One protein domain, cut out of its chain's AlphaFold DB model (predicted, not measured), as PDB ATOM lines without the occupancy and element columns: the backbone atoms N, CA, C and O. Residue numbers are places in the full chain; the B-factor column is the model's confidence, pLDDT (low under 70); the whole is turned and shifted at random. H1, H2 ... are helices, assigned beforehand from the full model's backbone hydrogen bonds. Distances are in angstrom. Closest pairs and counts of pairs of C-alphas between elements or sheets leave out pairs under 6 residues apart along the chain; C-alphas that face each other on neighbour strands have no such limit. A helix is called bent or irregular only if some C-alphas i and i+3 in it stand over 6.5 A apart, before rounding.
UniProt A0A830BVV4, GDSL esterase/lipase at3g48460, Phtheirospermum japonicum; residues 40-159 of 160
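What this domain is: This is residues 40 to 159 of the 160 residues of the protein "GDSL esterase/lipase at3g48460" of Phtheirospermum japonicum (UniProt A0A830BVV4). Two long helices, H2 and H5, run the same way along the long axis, staggered so that the first residue of H2 comes near Ser 148 of H5; the short H3 stands crosswise by the far end of H2, and the short H1 and H4 lie toward the opposite end of the whole. Between these ends, residues 51 to 58 and 113 to 123, which belong to no named helix, run lengthwise as drawn-out chain. The printed part has 120 residues with five named helices, H1 to H5 in chain order, and no named strand; the class is all helix, though only 55 residues are in named elements, under half. It is only just compact, close to loose, with a radius of gyration of the C-alphas of 16.1 A, and only just elongated, spanning 50 by 33 by 20 A.

How they stand to each other: Residues 40 to 64 hold no named element. H1, residues 65 to 70, touches no helix; it is only just apart from H4, residues 124 to 130, with the closest C-alphas 8.0 A apart. H2, residues 82 to 95, is close to but not clearly touching H3, residues 105 to 112: their closest C-alphas, those of Val 93 and Val 111, are 7.2 A apart, and their lines stand about perpendicular at 75 degrees. H2 is also close to but not clearly touching H5, residues 138 to 157, with the closest C-alphas, those of Leu 82 and Ser 148, 7.9 A apart. These two run the same way at a shallow tilt of 16 degrees. H4 and H5 touch and form a helical hairpin, opposite ways at a steep tilt of 42 degrees; their closest C-alphas, those of Asp 126 and Val 141, are 6.6 A apart, and H5 touches H4 with residues 138 to 145 alone. H3 and H5 are apart. Every O i to N i+4 pair is within hydrogen-bond range in H1, H2, H4 and H5; in H3 it is 2 of 4.

Where its parts are: H1 begins at C-alpha 65, (260.347, 135.112, 290.107). H2 is 19.8 A long from first to last C-alpha, and C-alpha 95 is at (237.604, 123.632, 285.683). H1 measures 8.9 A, H3 10.0 A and H4 10.2 A. H3 is neither bent nor irregular, but only just: C-alphas 107 and 110 are 6.2 A apart. H5, the longest helix, is 27.7 A long and ends at C-alpha 157, (254.327, 113.263, 281.947).

The domain as a whole: The two C-alphas farthest apart, those of Arg 106 and Ser 134, are 50.0 A apart. The printed part has no cut. The links H1 to H2 and H3 to H4 are long, with 11 residues each. The mean pLDDT of the printed part is 90.2; residues 101 to 105 and 157 to 159 are under 70.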
ATOM      1  N   PRO A  40     243.389 131.840 272.248       96.44
ATOM      2  CA  PRO A  40     243.291 133.053 273.044       96.44
ATOM      3  C   PRO A  40     244.203 132.974 274.277       96.44
ATOM      4  O   PRO A  40     244.446 131.880 274.798       96.44
ATOM      5  N   PRO A  41     244.683 134.115 274.798       96.00
ATOM      6  CA  PRO A  41     245.461 134.129 276.029       96.00
ATOM      7  C   PRO A  41     244.587 133.741 277.230       96.00
ATOM      8  O   PRO A  41     243.443 134.178 277.363       96.00
ATOM      9  N   TYR A  42     245.141 132.959 278.154       97.44
ATOM     10  CA  TYR A  42     244.438 132.475 279.346       97.44
ATOM     11  C   TYR A  42     243.819 133.605 280.179       97.44
ATOM     12  O   TYR A  42     242.692 133.472 280.669       97.44
ATOM     13  N   LEU A  43     244.543 134.722 280.297       96.00
ATOM     14  CA  LEU A  43     244.145 135.892 281.080       96.00
ATOM     15  C   LEU A  43     243.007 136.708 280.451       96.00
ATOM     16  O   LEU A  43     242.414 137.533 281.145       96.00
ATOM     17  N   ASP A  44     242.655 136.477 279.183       95.44
ATOM     18  CA  ASP A  44     241.457 137.082 278.602       95.44
ATOM     19  C   ASP A  44     240.213 136.350 279.114       95.44
ATOM     20  O   ASP A  44     239.900 135.230 278.707       95.44
ATOM     21  N   GLN A  45     239.500 136.974 280.048       93.69
ATOM     22  CA  GLN A  45     238.310 136.396 280.675       93.69
ATOM     23  C   GLN A  45     237.103 136.304 279.733       93.69
ATOM     24  O   GLN A  45     236.184 135.543 280.022       93.69
ATOM     25  N   LYS A  46     237.091 137.065 278.635       95.50
ATOM     26  CA  LYS A  46     235.966 137.131 277.693       95.50
ATOM     27  C   LYS A  46     236.139 136.194 276.499       95.50
ATOM     28  O   LYS A  46     235.176 135.968 275.775       95.50
ATOM     29  N   ALA A  47     237.345 135.673 276.283       95.06
ATOM     30  CA  ALA A  47     237.638 134.805 275.154       95.06
ATOM     31  C   ALA A  47     237.009 133.410 275.290       95.06
ATOM     32  O   ALA A  47     237.063 132.791 276.359       95.06
ATOM     33  N   ASP A  48     236.497 132.887 274.173       95.62
ATOM     34  CA  ASP A  48     236.093 131.487 274.069       95.62
ATOM     35  C   ASP A  48     237.325 130.573 274.016       95.62
ATOM     36  O   ASP A  48     238.154 130.674 273.116       95.62
ATOM     37  N   LYS A  49     237.425 129.668 274.992       95.81
ATOM     38  CA  LYS A  49     238.527 128.705 275.174       95.81
ATOM     39  C   LYS A  49     238.079 127.268 274.889       95.81
ATOM     40  O   LYS A  49     238.680 126.320 275.392       95.81
ATOM     41  N   SER A  50     236.973 127.094 274.162       92.31
ATOM     42  CA  SER A  50     236.409 125.791 273.786       92.31
ATOM     43  C   SER A  50     237.374 124.953 272.943       92.31
ATOM     44  O   SER A  50     237.472 123.751 273.159       92.31
ATOM     45  N   SER A  51     238.121 125.602 272.046       93.50
ATOM     46  CA  SER A  51     239.030 124.964 271.080       93.50
ATOM     47  C   SER A  51     240.512 125.040 271.477       93.50
ATOM     48  O   SER A  51     241.388 124.756 270.666       93.50
ATOM     49  N   GLY A  52     240.806 125.458 272.712       95.06
ATOM     50  CA  GLY A  52     242.165 125.605 273.231       95.06
ATOM     51  C   GLY A  52     242.430 126.971 273.868       95.06
ATOM     52  O   GLY A  52     241.597 127.877 273.837       95.06
ATOM     53  N   VAL A  53     243.597 127.104 274.499       97.19
ATOM     54  CA  VAL A  53     243.999 128.292 275.265       97.19
ATOM     55  C   VAL A  53     245.526 128.381 275.342       97.19
ATOM     56  O   VAL A  53     246.205 127.362 275.428       97.19
ATOM     57  N   ASN A  54     246.069 129.599 275.309       96.94
ATOM     58  CA  ASN A  54     247.499 129.871 275.434       96.94
ATOM     59  C   ASN A  54     247.831 130.433 276.826       96.94
ATOM     60  O   ASN A  54     247.317 131.482 277.213       96.94
ATOM     61  N   PHE A  55     248.702 129.749 277.567       97.31
ATOM     62  CA  PHE A  55     249.138 130.157 278.909       97.31
ATOM     63  C   PHE A  55     250.444 130.957 278.913       97.31
ATOM     64  O   PHE A  55     250.772 131.537 279.945       97.31
ATOM     65  N   ALA A  56     251.165 130.996 277.789       96.06
ATOM     66  CA  ALA A  56     252.479 131.611 277.699       96.06
ATOM     67  C   ALA A  56     252.415 133.125 277.932       96.06
ATOM     68  O   ALA A  56     251.538 133.823 277.405       96.06
ATOM     69  N   VAL A  57     253.390 133.644 278.676       95.50
ATOM     70  CA  VAL A  57     253.566 135.077 278.913       95.50
ATOM     71  C   VAL A  57     254.922 135.511 278.387       95.50
ATOM     72  O   VAL A  57     255.954 134.949 278.733       95.50
ATOM     73  N   ALA A  58     254.946 136.555 277.565       93.69
ATOM     74  CA  ALA A  58     256.212 137.093 277.095       93.69
ATOM     75  C   ALA A  58     257.081 137.591 278.262       93.69
ATOM     76  O   ALA A  58     256.612 138.298 279.159       93.69
ATOM     77  N   GLY A  59     258.359 137.223 278.237       94.12
ATOM     78  CA  GLY A  59     259.283 137.488 279.337       94.12
ATOM     79  C   GLY A  59     259.179 136.489 280.492       94.12
ATOM     80  O   GLY A  59     259.910 136.648 281.461       94.12
ATOM     81  N   SER A  60     258.306 135.475 280.438       96.62
ATOM     82  CA  SER A  60     258.264 134.473 281.503       96.62
ATOM     83  C   SER A  60     259.572 133.691 281.593       96.62
ATOM     84  O   SER A  60     260.289 133.489 280.606       96.62
ATOM     85  N   THR A  61     259.902 133.290 282.814       97.25
ATOM     86  CA  THR A  61     261.154 132.610 283.154       97.25
ATOM     87  C   THR A  61     260.911 131.144 283.490       97.25
ATOM     88  O   THR A  61     259.860 130.771 284.018       97.25
ATOM     89  N   ALA A  62     261.896 130.286 283.238       97.50
ATOM     90  CA  ALA A  62     261.874 128.917 283.746       97.50
ATOM     91  C   ALA A  62     262.020 128.911 285.277       97.50
ATOM     92  O   ALA A  62     261.371 128.127 285.973       97.50
ATOM     93  N   ILE A  63     262.850 129.804 285.813       97.06
ATOM     94  CA  ILE A  63     263.112 129.987 287.237       97.06
ATOM     95  C   ILE A  63     262.002 130.844 287.856       97.06
ATOM     96  O   ILE A  63     261.516 131.801 287.259       97.06
ATOM     97  N   VAL A  64     261.591 130.527 289.082       96.19
ATOM     98  CA  VAL A  64     260.558 131.291 289.796       96.19
ATOM     99  C   VAL A  64     260.998 132.729 290.086       96.19
ATOM    100  O   VAL A  64     262.133 132.982 290.490       96.19
ATOM    101  N   HIS A  65     260.068 133.678 289.967       95.69
ATOM    102  CA  HIS A  65     260.347 135.112 290.107       95.69
ATOM    103  C   HIS A  65     261.024 135.502 291.439       95.69
ATOM    104  O   HIS A  65     261.856 136.407 291.483       95.69
ATOM    105  N   SER A  66     260.741 134.779 292.527       96.19
ATOM    106  CA  SER A  66     261.351 135.032 293.840       96.19
ATOM    107  C   SER A  66     262.877 134.873 293.856       96.19
ATOM    108  O   SER A  66     263.538 135.501 294.681       96.19
ATOM    109  N   PHE A  67     263.453 134.085 292.943       96.75
ATOM    110  CA  PHE A  67     264.903 134.003 292.754       96.75
ATOM    111  C   PHE A  67     265.478 135.345 292.292       96.75
ATOM    112  O   PHE A  67     266.441 135.835 292.877       96.75
ATOM    113  N   PHE A  68     264.861 135.967 291.288       95.94
ATOM    114  CA  PHE A  68     265.298 137.252 290.747       95.94
ATOM    115  C   PHE A  68     265.151 138.370 291.781       95.94
ATOM    116  O   PHE A  68     266.071 139.165 291.953       95.94
ATOM    117  N   VAL A  69     264.057 138.368 292.553       94.88
ATOM    118  CA  VAL A  69     263.855 139.298 293.680       94.88
ATOM    119  C   VAL A  69     264.978 139.188 294.708       94.88
ATOM    120  O   VAL A  69     265.576 140.196 295.069       94.88
ATOM    121  N   LYS A  70     265.316 137.970 295.146       95.88
ATOM    122  CA  LYS A  70     266.375 137.738 296.146       95.88
ATOM    123  C   LYS A  70     267.769 138.151 295.673       95.88
ATOM    124  O   LYS A  70     268.624 138.430 296.504       95.88
ATOM    125  N   ASN A  71     267.992 138.173 294.363       94.62
ATOM    126  CA  ASN A  71     269.274 138.519 293.755       94.62
ATOM    127  C   ASN A  71     269.302 139.951 293.191       94.62
ATOM    128  O   ASN A  71     270.232 140.295 292.470       94.62
ATOM    129  N   ASN A  72     268.310 140.791 293.516       92.75
ATOM    130  CA  ASN A  72     268.197 142.176 293.041       92.75
ATOM    131  C   ASN A  72     268.133 142.314 291.502       92.75
ATOM    132  O   ASN A  72     268.596 143.303 290.940       92.75
ATOM    133  N   MET A  73     267.529 141.337 290.816       91.19
ATOM    134  CA  MET A  73     267.383 141.279 289.352       91.19
ATOM    135  C   MET A  73     265.929 141.553 288.924       91.19
ATOM    136  O   MET A  73     265.307 140.743 288.243       91.19
ATOM    137  N   THR A  74     265.334 142.659 289.384       83.94
ATOM    138  CA  THR A  74     263.882 142.923 289.240       83.94
ATOM    139  C   THR A  74     263.514 144.052 288.284       83.94
ATOM    140  O   THR A  74     262.331 144.328 288.077       83.94
ATOM    141  N   ILE A  75     264.492 144.727 287.687       82.50
ATOM    142  CA  ILE A  75     264.212 145.841 286.780       82.50
ATOM    143  C   ILE A  75     263.629 145.284 285.474       82.50
ATOM    144  O   ILE A  75     264.292 144.529 284.770       82.50
ATOM    145  N   ASN A  76     262.398 145.688 285.141       84.06
ATOM    146  CA  ASN A  76     261.687 145.324 283.904       84.06
ATOM    147  C   ASN A  76     261.508 143.811 283.670       84.06
ATOM    148  O   ASN A  76     261.446 143.360 282.524       84.06
ATOM    149  N   ILE A  77     261.399 143.026 284.744       89.94
ATOM    150  CA  ILE A  77     261.134 141.588 284.662       89.94
ATOM    151  C   ILE A  77     259.630 141.287 284.670       89.94
ATOM    152  O   ILE A  77     258.861 141.881 285.430       89.94
ATOM    153  N   THR A  78     259.212 140.321 283.857       94.12
ATOM    154  CA  THR A  78     257.875 139.726 283.941       94.12
ATOM    155  C   THR A  78     257.802 138.827 285.188       94.12
ATOM    156  O   THR A  78     258.638 137.939 285.343       94.12
ATOM    157  N   PRO A  79     256.827 139.004 286.101       95.50
ATOM    158  CA  PRO A  79     256.773 138.230 287.347       95.50
ATOM    159  C   PRO A  79     256.250 136.795 287.174       95.50
ATOM    160  O   PRO A  79     256.272 136.004 288.118       95.50
ATOM    161  N   GLN A  80     255.740 136.451 285.992       97.00
ATOM    162  CA  GLN A  80     255.279 135.109 285.660       97.00
ATOM    163  C   GLN A  80     256.452 134.186 285.332       97.00
ATOM    164  O   GLN A  80     257.419 134.577 284.687       97.00
ATOM    165  N   SER A  81     256.322 132.931 285.747       96.75
ATOM    166  CA  SER A  81     257.279 131.862 285.457       96.75
ATOM    167  C   SER A  81     256.559 130.644 284.889       96.75
ATOM    168  O   SER A  81     255.331 130.566 284.971       96.75
ATOM    169  N   LEU A  82     257.312 129.649 284.424       96.19
ATOM    170  CA  LEU A  82     256.792 128.340 284.023       96.19
ATOM    171  C   LEU A  82     255.841 127.752 285.079       96.19
ATOM    172  O   LEU A  82     254.780 127.231 284.751       96.19
ATOM    173  N   GLN A  83     256.173 127.891 286.365       94.75
ATOM    174  CA  GLN A  83     255.308 127.418 287.447       94.75
ATOM    175  C   GLN A  83     253.972 128.173 287.502       94.75
ATOM    176  O   GLN A  83     252.938 127.584 287.813       94.75
ATOM    177  N   THR A  84     253.972 129.471 287.196       96.81
ATOM    178  CA  THR A  84     252.749 130.278 287.115       96.81
ATOM    179  C   THR A  84     251.865 129.824 285.957       96.81
ATOM    180  O   THR A  84     250.668 129.621 286.148       96.81
ATOM    181  N   GLU A  85     252.459 129.617 284.780       96.56
ATOM    182  CA  GLU A  85     251.758 129.148 283.579       96.56
ATOM    183  C   GLU A  85     251.146 127.755 283.802       96.56
ATOM    184  O   GLU A  85     249.992 127.512 283.447       96.56
ATOM    185  N   LEU A  86     251.862 126.866 284.494       93.81
ATOM    186  CA  LEU A  86     251.363 125.538 284.864       93.81
ATOM    187  C   LEU A  86     250.256 125.578 285.912       93.81
ATOM    188  O   LEU A  86     249.306 124.809 285.819       93.81
ATOM    189  N   ALA A  87     250.335 126.480 286.890       94.19
ATOM    190  CA  ALA A  87     249.254 126.653 287.857       94.19
ATOM    191  C   ALA A  87     247.956 127.111 287.167       94.19
ATOM    192  O   ALA A  87     246.856 126.702 287.548       94.19
ATOM    193  N   TRP A  88     248.065 127.943 286.128       97.00
ATOM    194  CA  TRP A  88     246.923 128.327 285.300       97.00
ATOM    195  C   TRP A  88     246.391 127.177 284.456       97.00
ATOM    196  O   TRP A  88     245.172 127.010 284.381       97.00
ATOM    197  N   PHE A  89     247.282 126.381 283.865       93.81
ATOM    198  CA  PHE A  89     246.924 125.158 283.158       93.81
ATOM    199  C   PHE A  89     246.159 124.194 284.072       93.81
ATOM    200  O   PHE A  89     245.043 123.804 283.735       93.81
ATOM    201  N   ASP A  90     246.680 123.912 285.267       91.56
ATOM    202  CA  ASP A  90     246.049 123.033 286.259       91.56
ATOM    203  C   ASP A  90     244.666 123.543 286.668       91.56
ATOM    204  O   ASP A  90     243.692 122.790 286.706       91.56
ATOM    205  N   LYS A  91     244.542 124.853 286.899       93.88
ATOM    206  CA  LYS A  91     243.247 125.476 287.183       93.88
ATOM    207  C   LYS A  91     242.275 125.345 286.007       93.88
ATOM    208  O   LYS A  91     241.082 125.137 286.229       93.88
ATOM    209  N   PHE A  92     242.753 125.494 284.773       93.69
ATOM    210  CA  PHE A  92     241.926 125.380 283.573       93.69
ATOM    211  C   PHE A  92     241.396 123.957 283.392       93.69
ATOM    212  O   PHE A  92     240.185 123.779 283.270       93.69
ATOM    213  N   VAL A  93     242.269 122.948 283.436       91.00
ATOM    214  CA  VAL A  93     241.865 121.542 283.273       91.00
ATOM    215  C   VAL A  93     241.020 121.056 284.455       91.00
ATOM    216  O   VAL A  93     240.034 120.350 284.244       91.00
ATOM    217  N   GLY A  94     241.293 121.537 285.673       91.12
ATOM    218  CA  GLY A  94     240.444 121.324 286.847       91.12
ATOM    219  C   GLY A  94     239.029 121.868 286.662       91.12
ATOM    220  O   GLY A  94     238.054 121.184 286.972       91.12
ATOM    221  N   GLY A  95     238.896 123.057 286.068       91.31
ATOM    222  CA  GLY A  95     237.604 123.632 285.683       91.31
ATOM    223  C   GLY A  95     236.874 122.857 284.578       91.31
ATOM    224  O   GLY A  95     235.664 123.008 284.433       91.31
ATOM    225  N   LYS A  96     237.585 122.013 283.821       89.50
ATOM    226  CA  LYS A  96     237.026 121.099 282.810       89.50
ATOM    227  C   LYS A  96     236.716 119.701 283.358       89.50
ATOM    228  O   LYS A  96     236.255 118.856 282.602       89.50
ATOM    229  N   GLY A  97     236.932 119.468 284.655       88.12
ATOM    230  CA  GLY A  97     236.643 118.196 285.325       88.12
ATOM    231  C   GLY A  97     237.874 117.347 285.646       88.12
ATOM    232  O   GLY A  97     237.752 116.403 286.414       88.12
ATOM    233  N   CYS A  98     239.067 117.703 285.162       88.81
ATOM    234  CA  CYS A  98     240.307 116.997 285.486       88.81
ATOM    235  C   CYS A  98     240.924 117.542 286.784       88.81
ATOM    236  O   CYS A  98     241.796 118.410 286.761       88.81
ATOM    237  N   LYS A  99     240.441 117.075 287.941       80.31
ATOM    238  CA  LYS A  99     240.887 117.591 289.251       80.31
ATOM    239  C   LYS A  99     242.263 117.081 289.669       80.31
ATOM    240  O   LYS A  99     243.008 117.818 290.309       80.31
ATOM    241  N   ASN A 100     242.584 115.827 289.354       72.38
ATOM    242  CA  ASN A 100     243.875 115.233 289.681       72.38
ATOM    243  C   ASN A 100     244.173 114.069 288.729       72.38
ATOM    244  O   ASN A 100     243.591 112.993 288.860       72.38
ATOM    245  N   SER A 101     245.112 114.268 287.805       65.19
ATOM    246  CA  SER A 101     245.469 113.250 286.812       65.19
ATOM    247  C   SER A 101     246.076 111.985 287.430       65.19
ATOM    248  O   SER A 101     245.928 110.903 286.872       65.19
ATOM    249  N   SER A 102     246.653 112.075 288.634       63.78
ATOM    250  CA  SER A 102     247.187 110.924 289.371       63.78
ATOM    251  C   SER A 102     246.121 110.082 290.082       63.78
ATOM    252  O   SER A 102     246.374 108.912 290.353       63.78
ATOM    253  N   THR A 103     244.948 110.638 290.419       60.84
ATOM    254  CA  THR A 103     243.914 109.916 291.197       60.84
ATOM    255  C   THR A 103     242.598 109.715 290.458       60.84
ATOM    256  O   THR A 103     241.868 108.782 290.785       60.84
ATOM    257  N   THR A 104     242.285 110.539 289.454       64.81
ATOM    258  CA  THR A 104     241.107 110.368 288.592       64.81
ATOM    259  C   THR A 104     241.462 110.349 287.096       64.81
ATOM    260  O   THR A 104     240.946 111.160 286.325       64.81
ATOM    261  N   PRO A 105     242.289 109.385 286.626       69.62
ATOM    262  CA  PRO A 105     242.757 109.352 285.234       69.62
ATOM    263  C   PRO A 105     241.622 109.377 284.201       69.62
ATOM    264  O   PRO A 105     241.713 110.084 283.204       69.62
ATOM    265  N   ARG A 106     240.505 108.686 284.476       75.12
ATOM    266  CA  ARG A 106     239.325 108.655 283.590       75.12
ATOM    267  C   ARG A 106     238.611 110.004 283.454       75.12
ATOM    268  O   ARG A 106     238.051 110.286 282.403       75.12
ATOM    269  N   GLU A 107     238.614 110.840 284.496       75.19
ATOM    270  CA  GLU A 107     238.029 112.190 284.421       75.19
ATOM    271  C   GLU A 107     238.889 113.107 283.544       75.19
ATOM    272  O   GLU A 107     238.377 113.965 282.825       75.19
ATOM    273  N   CYS A 108     240.205 112.896 283.576       83.69
ATOM    274  CA  CYS A 108     241.172 113.625 282.768       83.69
ATOM    275  C   CYS A 108     241.261 113.108 281.326       83.69
ATOM    276  O   CYS A 108     241.537 113.896 280.425       83.69
ATOM    277  N   GLU A 109     240.973 111.827 281.082       83.75
ATOM    278  CA  GLU A 109     240.983 111.219 279.748       83.75
ATOM    279  C   GLU A 109     240.091 111.994 278.775       83.75
ATOM    280  O   GLU A 109     240.541 112.369 277.700       83.75
ATOM    281  N   ALA A 110     238.862 112.340 279.170       84.31
ATOM    282  CA  ALA A 110     237.958 113.116 278.319       84.31
ATOM    283  C   ALA A 110     238.494 114.522 277.977       84.31
ATOM    284  O   ALA A 110     238.165 115.058 276.921       84.31
ATOM    285  N   VAL A 111     239.314 115.112 278.855       87.25
ATOM    286  CA  VAL A 111     239.954 116.418 278.633       87.25
ATOM    287  C   VAL A 111     241.150 116.293 277.687       87.25
ATOM    288  O   VAL A 111     241.375 117.194 276.883       87.25
ATOM    289  N   PHE A 112     241.908 115.195 277.771       88.44
ATOM    290  CA  PHE A 112     243.180 115.039 277.062       88.44
ATOM    291  C   PHE A 112     243.140 114.160 275.812       88.44
ATOM    292  O   PHE A 112     244.065 114.256 275.012       88.44
ATOM    293  N   ARG A 113     242.094 113.348 275.607       87.94
ATOM    294  CA  ARG A 113     242.008 112.346 274.528       87.94
ATOM    295  C   ARG A 113     242.385 112.900 273.155       87.94
ATOM    296  O   ARG A 113     243.119 112.252 272.421       87.94
ATOM    297  N   ASP A 114     241.893 114.096 272.850       88.75
ATOM    298  CA  ASP A 114     242.071 114.762 271.557       88.75
ATOM    299  C   ASP A 114     242.872 116.076 271.700       88.75
ATOM    300  O   ASP A 114     242.836 116.944 270.827       88.75
ATOM    301  N   ALA A 115     243.568 116.260 272.828       92.00
ATOM    302  CA  ALA A 115     244.280 117.492 273.141       92.00
ATOM    303  C   ALA A 115     245.764 117.408 272.768       92.00
ATOM    304  O   ALA A 115     246.466 116.461 273.116       92.00
ATOM    305  N   LEU A 116     246.272 118.475 272.152       92.88
ATOM    306  CA  LEU A 116     247.706 118.721 272.043       92.88
ATOM    307  C   LEU A 116     248.148 119.641 273.185       92.88
ATOM    308  O   LEU A 116     247.708 120.788 273.270       92.88
ATOM    309  N   VAL A 117     249.058 119.160 274.032       92.00
ATOM    310  CA  VAL A 117     249.733 119.988 275.037       92.00
ATOM    311  C   VAL A 117     251.099 120.394 274.496       92.00
ATOM    312  O   VAL A 117     251.958 119.550 274.257       92.00
ATOM    313  N   TRP A 118     251.300 121.697 274.311       92.06
ATOM    314  CA  TRP A 118     252.564 122.271 273.855       92.06
ATOM    315  C   TRP A 118     253.228 123.036 274.998       92.06
ATOM    316  O   TRP A 118     252.629 123.951 275.559       92.06
ATOM    317  N   VAL A 119     254.484 122.703 275.304       89.94
ATOM    318  CA  VAL A 119     255.300 123.405 276.304       89.94
ATOM    319  C   VAL A 119     256.632 123.815 275.676       89.94
ATOM    320  O   VAL A 119     257.294 122.995 275.045       89.94
ATOM    321  N   GLY A 120     257.028 125.077 275.865       83.56
ATOM    322  CA  GLY A 120     258.273 125.661 275.348       83.56
ATOM    323  C   GLY A 120     258.047 126.737 274.272       83.56
ATOM    324  O   GLY A 120     256.950 126.856 273.731       83.56
ATOM    325  N   GLU A 121     259.048 127.543 273.907       89.69
ATOM    326  CA  GLU A 121     260.397 127.670 274.497       89.69
ATOM    327  C   GLU A 121     260.366 128.475 275.808       89.69
ATOM    328  O   GLU A 121     259.581 129.408 275.950       89.69
ATOM    329  N   ILE A 122     261.190 128.082 276.785       94.94
ATOM    330  CA  ILE A 122     261.327 128.759 278.079       94.94
ATOM    331  C   ILE A 122     262.789 128.669 278.533       94.94
ATOM    332  O   ILE A 122     263.428 127.632 278.342       94.94
ATOM    333  N   GLY A 123     263.313 129.725 279.157       95.81
ATOM    334  CA  GLY A 123     264.690 129.764 279.662       95.81
ATOM    335  C   GLY A 123     265.531 130.918 279.119       95.81
ATOM    336  O   GLY A 123     266.403 131.416 279.829       95.81
ATOM    337  N   ALA A 124     265.278 131.396 277.893       95.69
ATOM    338  CA  ALA A 124     266.050 132.508 277.327       95.69
ATOM    339  C   ALA A 124     265.964 133.788 278.180       95.69
ATOM    340  O   ALA A 124     266.968 134.474 278.392       95.69
ATOM    341  N   ASN A 125     264.781 134.077 278.732       96.44
ATOM    342  CA  ASN A 125     264.567 135.245 279.589       96.44
ATOM    343  C   ASN A 125     265.367 135.165 280.897       96.44
ATOM    344  O   ASN A 125     265.841 136.186 281.384       96.44
ATOM    345  N   ASP A 126     265.588 133.968 281.443       97.19
ATOM    346  CA  ASP A 126     266.377 133.772 282.659       97.19
ATOM    347  C   ASP A 126     267.822 134.256 282.485       97.19
ATOM    348  O   ASP A 126     268.377 134.910 283.374       97.19
ATOM    349  N   TYR A 127     268.416 133.991 281.318       96.19
ATOM    350  CA  TYR A 127     269.738 134.503 280.962       96.19
ATOM    351  C   TYR A 127     269.717 136.006 280.714       96.19
ATOM    352  O   TYR A 127     270.598 136.708 281.206       96.19
ATOM    353  N   ALA A 128     268.713 136.507 279.989       95.00
ATOM    354  CA  ALA A 128     268.589 137.933 279.699       95.00
ATOM    355  C   ALA A 128     268.479 138.768 280.986       95.00
ATOM    356  O   ALA A 128     269.185 139.763 281.135       95.00
ATOM    357  N   TYR A 129     267.660 138.336 281.948       95.38
ATOM    358  CA  TYR A 129     267.492 139.034 283.226       95.38
ATOM    359  C   TYR A 129     268.679 138.880 284.178       95.38
ATOM    360  O   TYR A 129     268.854 139.716 285.061       95.38
ATOM    361  N   SER A 130     269.497 137.841 284.004       94.56
ATOM    362  CA  SER A 130     270.711 137.637 284.807       94.56
ATOM    363  C   SER A 130     271.962 138.243 284.162       94.56
ATOM    364  O   SER A 130     273.051 138.174 284.737       94.56
ATOM    365  N   PHE A 131     271.842 138.823 282.964       92.25
ATOM    366  CA  PHE A 131     272.975 139.373 282.233       92.25
ATOM    367  C   PHE A 131     273.634 140.520 283.009       92.25
ATOM    368  O   PHE A 131     272.972 141.444 283.475       92.25
ATOM    369  N   GLY A 132     274.961 140.460 283.143       89.56
ATOM    370  CA  GLY A 132     275.737 141.447 283.899       89.56
ATOM    371  C   GLY A 132     275.688 141.273 285.422       89.56
ATOM    372  O   GLY A 132     276.312 142.062 286.131       89.56
ATOM    373  N   SER A 133     274.999 140.250 285.941       91.44
ATOM    374  CA  SER A 133     275.049 139.915 287.366       91.44
ATOM    375  C   SER A 133     276.452 139.460 287.778       91.44
ATOM    376  O   SER A 133     277.063 138.616 287.123       91.44
ATOM    377  N   SER A 134     276.960 139.998 288.890       91.12
ATOM    378  CA  SER A 134     278.231 139.572 289.492       91.12
ATOM    379  C   SER A 134     278.082 138.372 290.432       91.12
ATOM    380  O   SER A 134     279.082 137.769 290.816       91.12
ATOM    381  N   THR A 135     276.850 138.020 290.808       91.56
ATOM    382  CA  THR A 135     276.548 136.967 291.793       91.56
ATOM    383  C   THR A 135     275.861 135.752 291.177       91.56
ATOM    384  O   THR A 135     276.010 134.640 291.682       91.56
ATOM    385  N   VAL A 136     275.128 135.937 290.076       96.06
ATOM    386  CA  VAL A 136     274.406 134.867 289.383       96.06
ATOM    387  C   VAL A 136     275.124 134.535 288.083       96.06
ATOM    388  O   VAL A 136     275.129 135.317 287.138       96.06
ATOM    389  N   THR A 137     275.731 133.349 288.028       96.44
ATOM    390  CA  THR A 137     276.447 132.882 286.836       96.44
ATOM    391  C   THR A 137     275.506 132.229 285.825       96.44
ATOM    392  O   THR A 137     274.439 131.714 286.170       96.44
ATOM    393  N   ALA A 138     275.949 132.160 284.568       96.06
ATOM    394  CA  ALA A 138     275.255 131.416 283.520       96.06
ATOM    395  C   ALA A 138     275.067 129.927 283.874       96.06
ATOM    396  O   ALA A 138     274.037 129.352 283.525       96.06
ATOM    397  N   GLN A 139     276.015 129.307 284.600       97.19
ATOM    398  CA  GLN A 139     275.856 127.924 285.070       97.19
ATOM    399  C   GLN A 139     274.744 127.799 286.119       97.19
ATOM    400  O   GLN A 139     273.959 126.854 286.066       97.19
ATOM    401  N   THR A 140     274.630 128.758 287.046       97.44
ATOM    402  CA  THR A 140     273.539 128.778 288.033       97.44
ATOM    403  C   THR A 140     272.183 128.892 287.344       97.44
ATOM    404  O   THR A 140     271.273 128.123 287.656       97.44
ATOM    405  N   VAL A 141     272.056 129.795 286.365       97.75
ATOM    406  CA  VAL A 141     270.833 129.941 285.558       97.75
ATOM    407  C   VAL A 141     270.501 128.635 284.840       97.75
ATOM    408  O   VAL A 141     269.379 128.144 284.957       97.75
ATOM    409  N   GLN A 142     271.486 128.030 284.171       97.44
ATOM    410  CA  GLN A 142     271.317 126.761 283.465       97.44
ATOM    411  C   GLN A 142     270.777 125.666 284.390       97.44
ATOM    412  O   GLN A 142     269.776 125.021 284.078       97.44
ATOM    413  N   GLN A 143     271.422 125.467 285.541       98.06
ATOM    414  CA  GLN A 143     271.063 124.403 286.473       98.06
ATOM    415  C   GLN A 143     269.656 124.601 287.040       98.06
ATOM    416  O   GLN A 143     268.880 123.648 287.118       98.06
ATOM    417  N   LEU A 144     269.308 125.831 287.426       97.94
ATOM    418  CA  LEU A 144     267.989 126.142 287.969       97.94
ATOM    419  C   LEU A 144     266.888 126.002 286.910       97.94
ATOM    420  O   LEU A 144     265.836 125.434 287.211       97.94
ATOM    421  N   ALA A 145     267.134 126.447 285.676       96.88
ATOM    422  CA  ALA A 145     266.196 126.289 284.568       96.88
ATOM    423  C   ALA A 145     265.960 124.805 284.237       96.88
ATOM    424  O   ALA A 145     264.809 124.372 284.161       96.88
ATOM    425  N   ILE A 146     267.027 123.998 284.139       95.56
ATOM    426  CA  ILE A 146     266.927 122.543 283.929       95.56
ATOM    427  C   ILE A 146     266.148 121.887 285.069       95.56
ATOM    428  O   ILE A 146     265.248 121.087 284.813       95.56
ATOM    429  N   ASN A 147     266.447 122.223 286.326       95.81
ATOM    430  CA  ASN A 147     265.740 121.666 287.480       95.81
ATOM    431  C   ASN A 147     264.242 122.003 287.445       95.81
ATOM    432  O   ASN A 147     263.416 121.138 287.728       95.81
ATOM    433  N   SER A 148     263.890 123.233 287.066       94.50
ATOM    434  CA  SER A 148     262.495 123.657 286.922       94.50
ATOM    435  C   SER A 148     261.779 122.855 285.834       94.50
ATOM    436  O   SER A 148     260.792 122.174 286.114       94.50
ATOM    437  N   VAL A 149     262.325 122.835 284.614       92.44
ATOM    438  CA  VAL A 149     261.718 122.133 283.470       92.44
ATOM    439  C   VAL A 149     261.618 120.629 283.733       92.44
ATOM    440  O   VAL A 149     260.562 120.032 283.540       92.44
ATOM    441  N   THR A 150     262.680 119.996 284.234       91.56
ATOM    442  CA  THR A 150     262.657 118.557 284.546       91.56
ATOM    443  C   THR A 150     261.697 118.220 285.685       91.56
ATOM    444  O   THR A 150     261.048 117.176 285.633       91.56
ATOM    445  N   GLY A 151     261.554 119.096 286.685       89.00
ATOM    446  CA  GLY A 151     260.559 118.949 287.746       89.00
ATOM    447  C   GLY A 151     259.135 118.924 287.191       89.00
ATOM    448  O   GLY A 151     258.356 118.035 287.525       89.00
ATOM    449  N   VAL A 152     258.827 119.842 286.276       83.88
ATOM    450  CA  VAL A 152     257.535 119.896 285.578       83.88
ATOM    451  C   VAL A 152     257.284 118.624 284.779       83.88
ATOM    452  O   VAL A 152     256.233 118.002 284.937       83.88
ATOM    453  N   LEU A 153     258.251 118.207 283.958       82.94
ATOM    454  CA  LEU A 153     258.115 117.016 283.119       82.94
ATOM    455  C   LEU A 153     257.879 115.762 283.968       82.94
ATOM    456  O   LEU A 153     256.986 114.981 283.662       82.94
ATOM    457  N   ARG A 154     258.609 115.598 285.080       81.31
ATOM    458  CA  ARG A 154     258.434 114.457 285.995       81.31
ATOM    459  C   ARG A 154     257.053 114.410 286.637       81.31
ATOM    460  O   ARG A 154     256.508 113.323 286.791       81.31
ATOM    461  N   VAL A 155     256.505 115.559 287.031       73.81
ATOM    462  CA  VAL A 155     255.184 115.629 287.671       73.81
ATOM    463  C   VAL A 155     254.063 115.402 286.659       73.81
ATOM    464  O   VAL A 155     253.053 114.801 287.010       73.81
ATOM    465  N   LYS A 156     254.212 115.890 285.422       70.12
ATOM    466  CA  LYS A 156     253.112 115.933 284.450       70.12
ATOM    467  C   LYS A 156     253.109 114.775 283.460       70.12
ATOM    468  O   LYS A 156     252.043 114.228 283.232       70.12
ATOM    469  N   ILE A 157     254.262 114.358 282.933       64.38
ATOM    470  CA  ILE A 157     254.327 113.263 281.947       64.38
ATOM    471  C   ILE A 157     254.075 111.906 282.607       64.38
ATOM    472  O   ILE A 157     253.399 111.073 282.025       64.38
ATOM    473  N   ASN A 158     254.541 111.686 283.839       50.53
ATOM    474  CA  ASN A 158     254.271 110.430 284.554       50.53
ATOM    475  C   ASN A 158     252.835 110.332 285.105       50.53
ATOM    476  O   ASN A 158     252.491 109.330 285.730       50.53
ATOM    477  N   ALA A 159     252.027 111.383 284.947       47.28
ATOM    478  CA  ALA A 159     250.659 111.461 285.448       47.28
ATOM    479  C   ALA A 159     249.607 111.503 284.322       47.28
ATOM    480  O   ALA A 159     248.432 111.709 284.621       47.28
TER     481      ALA A 159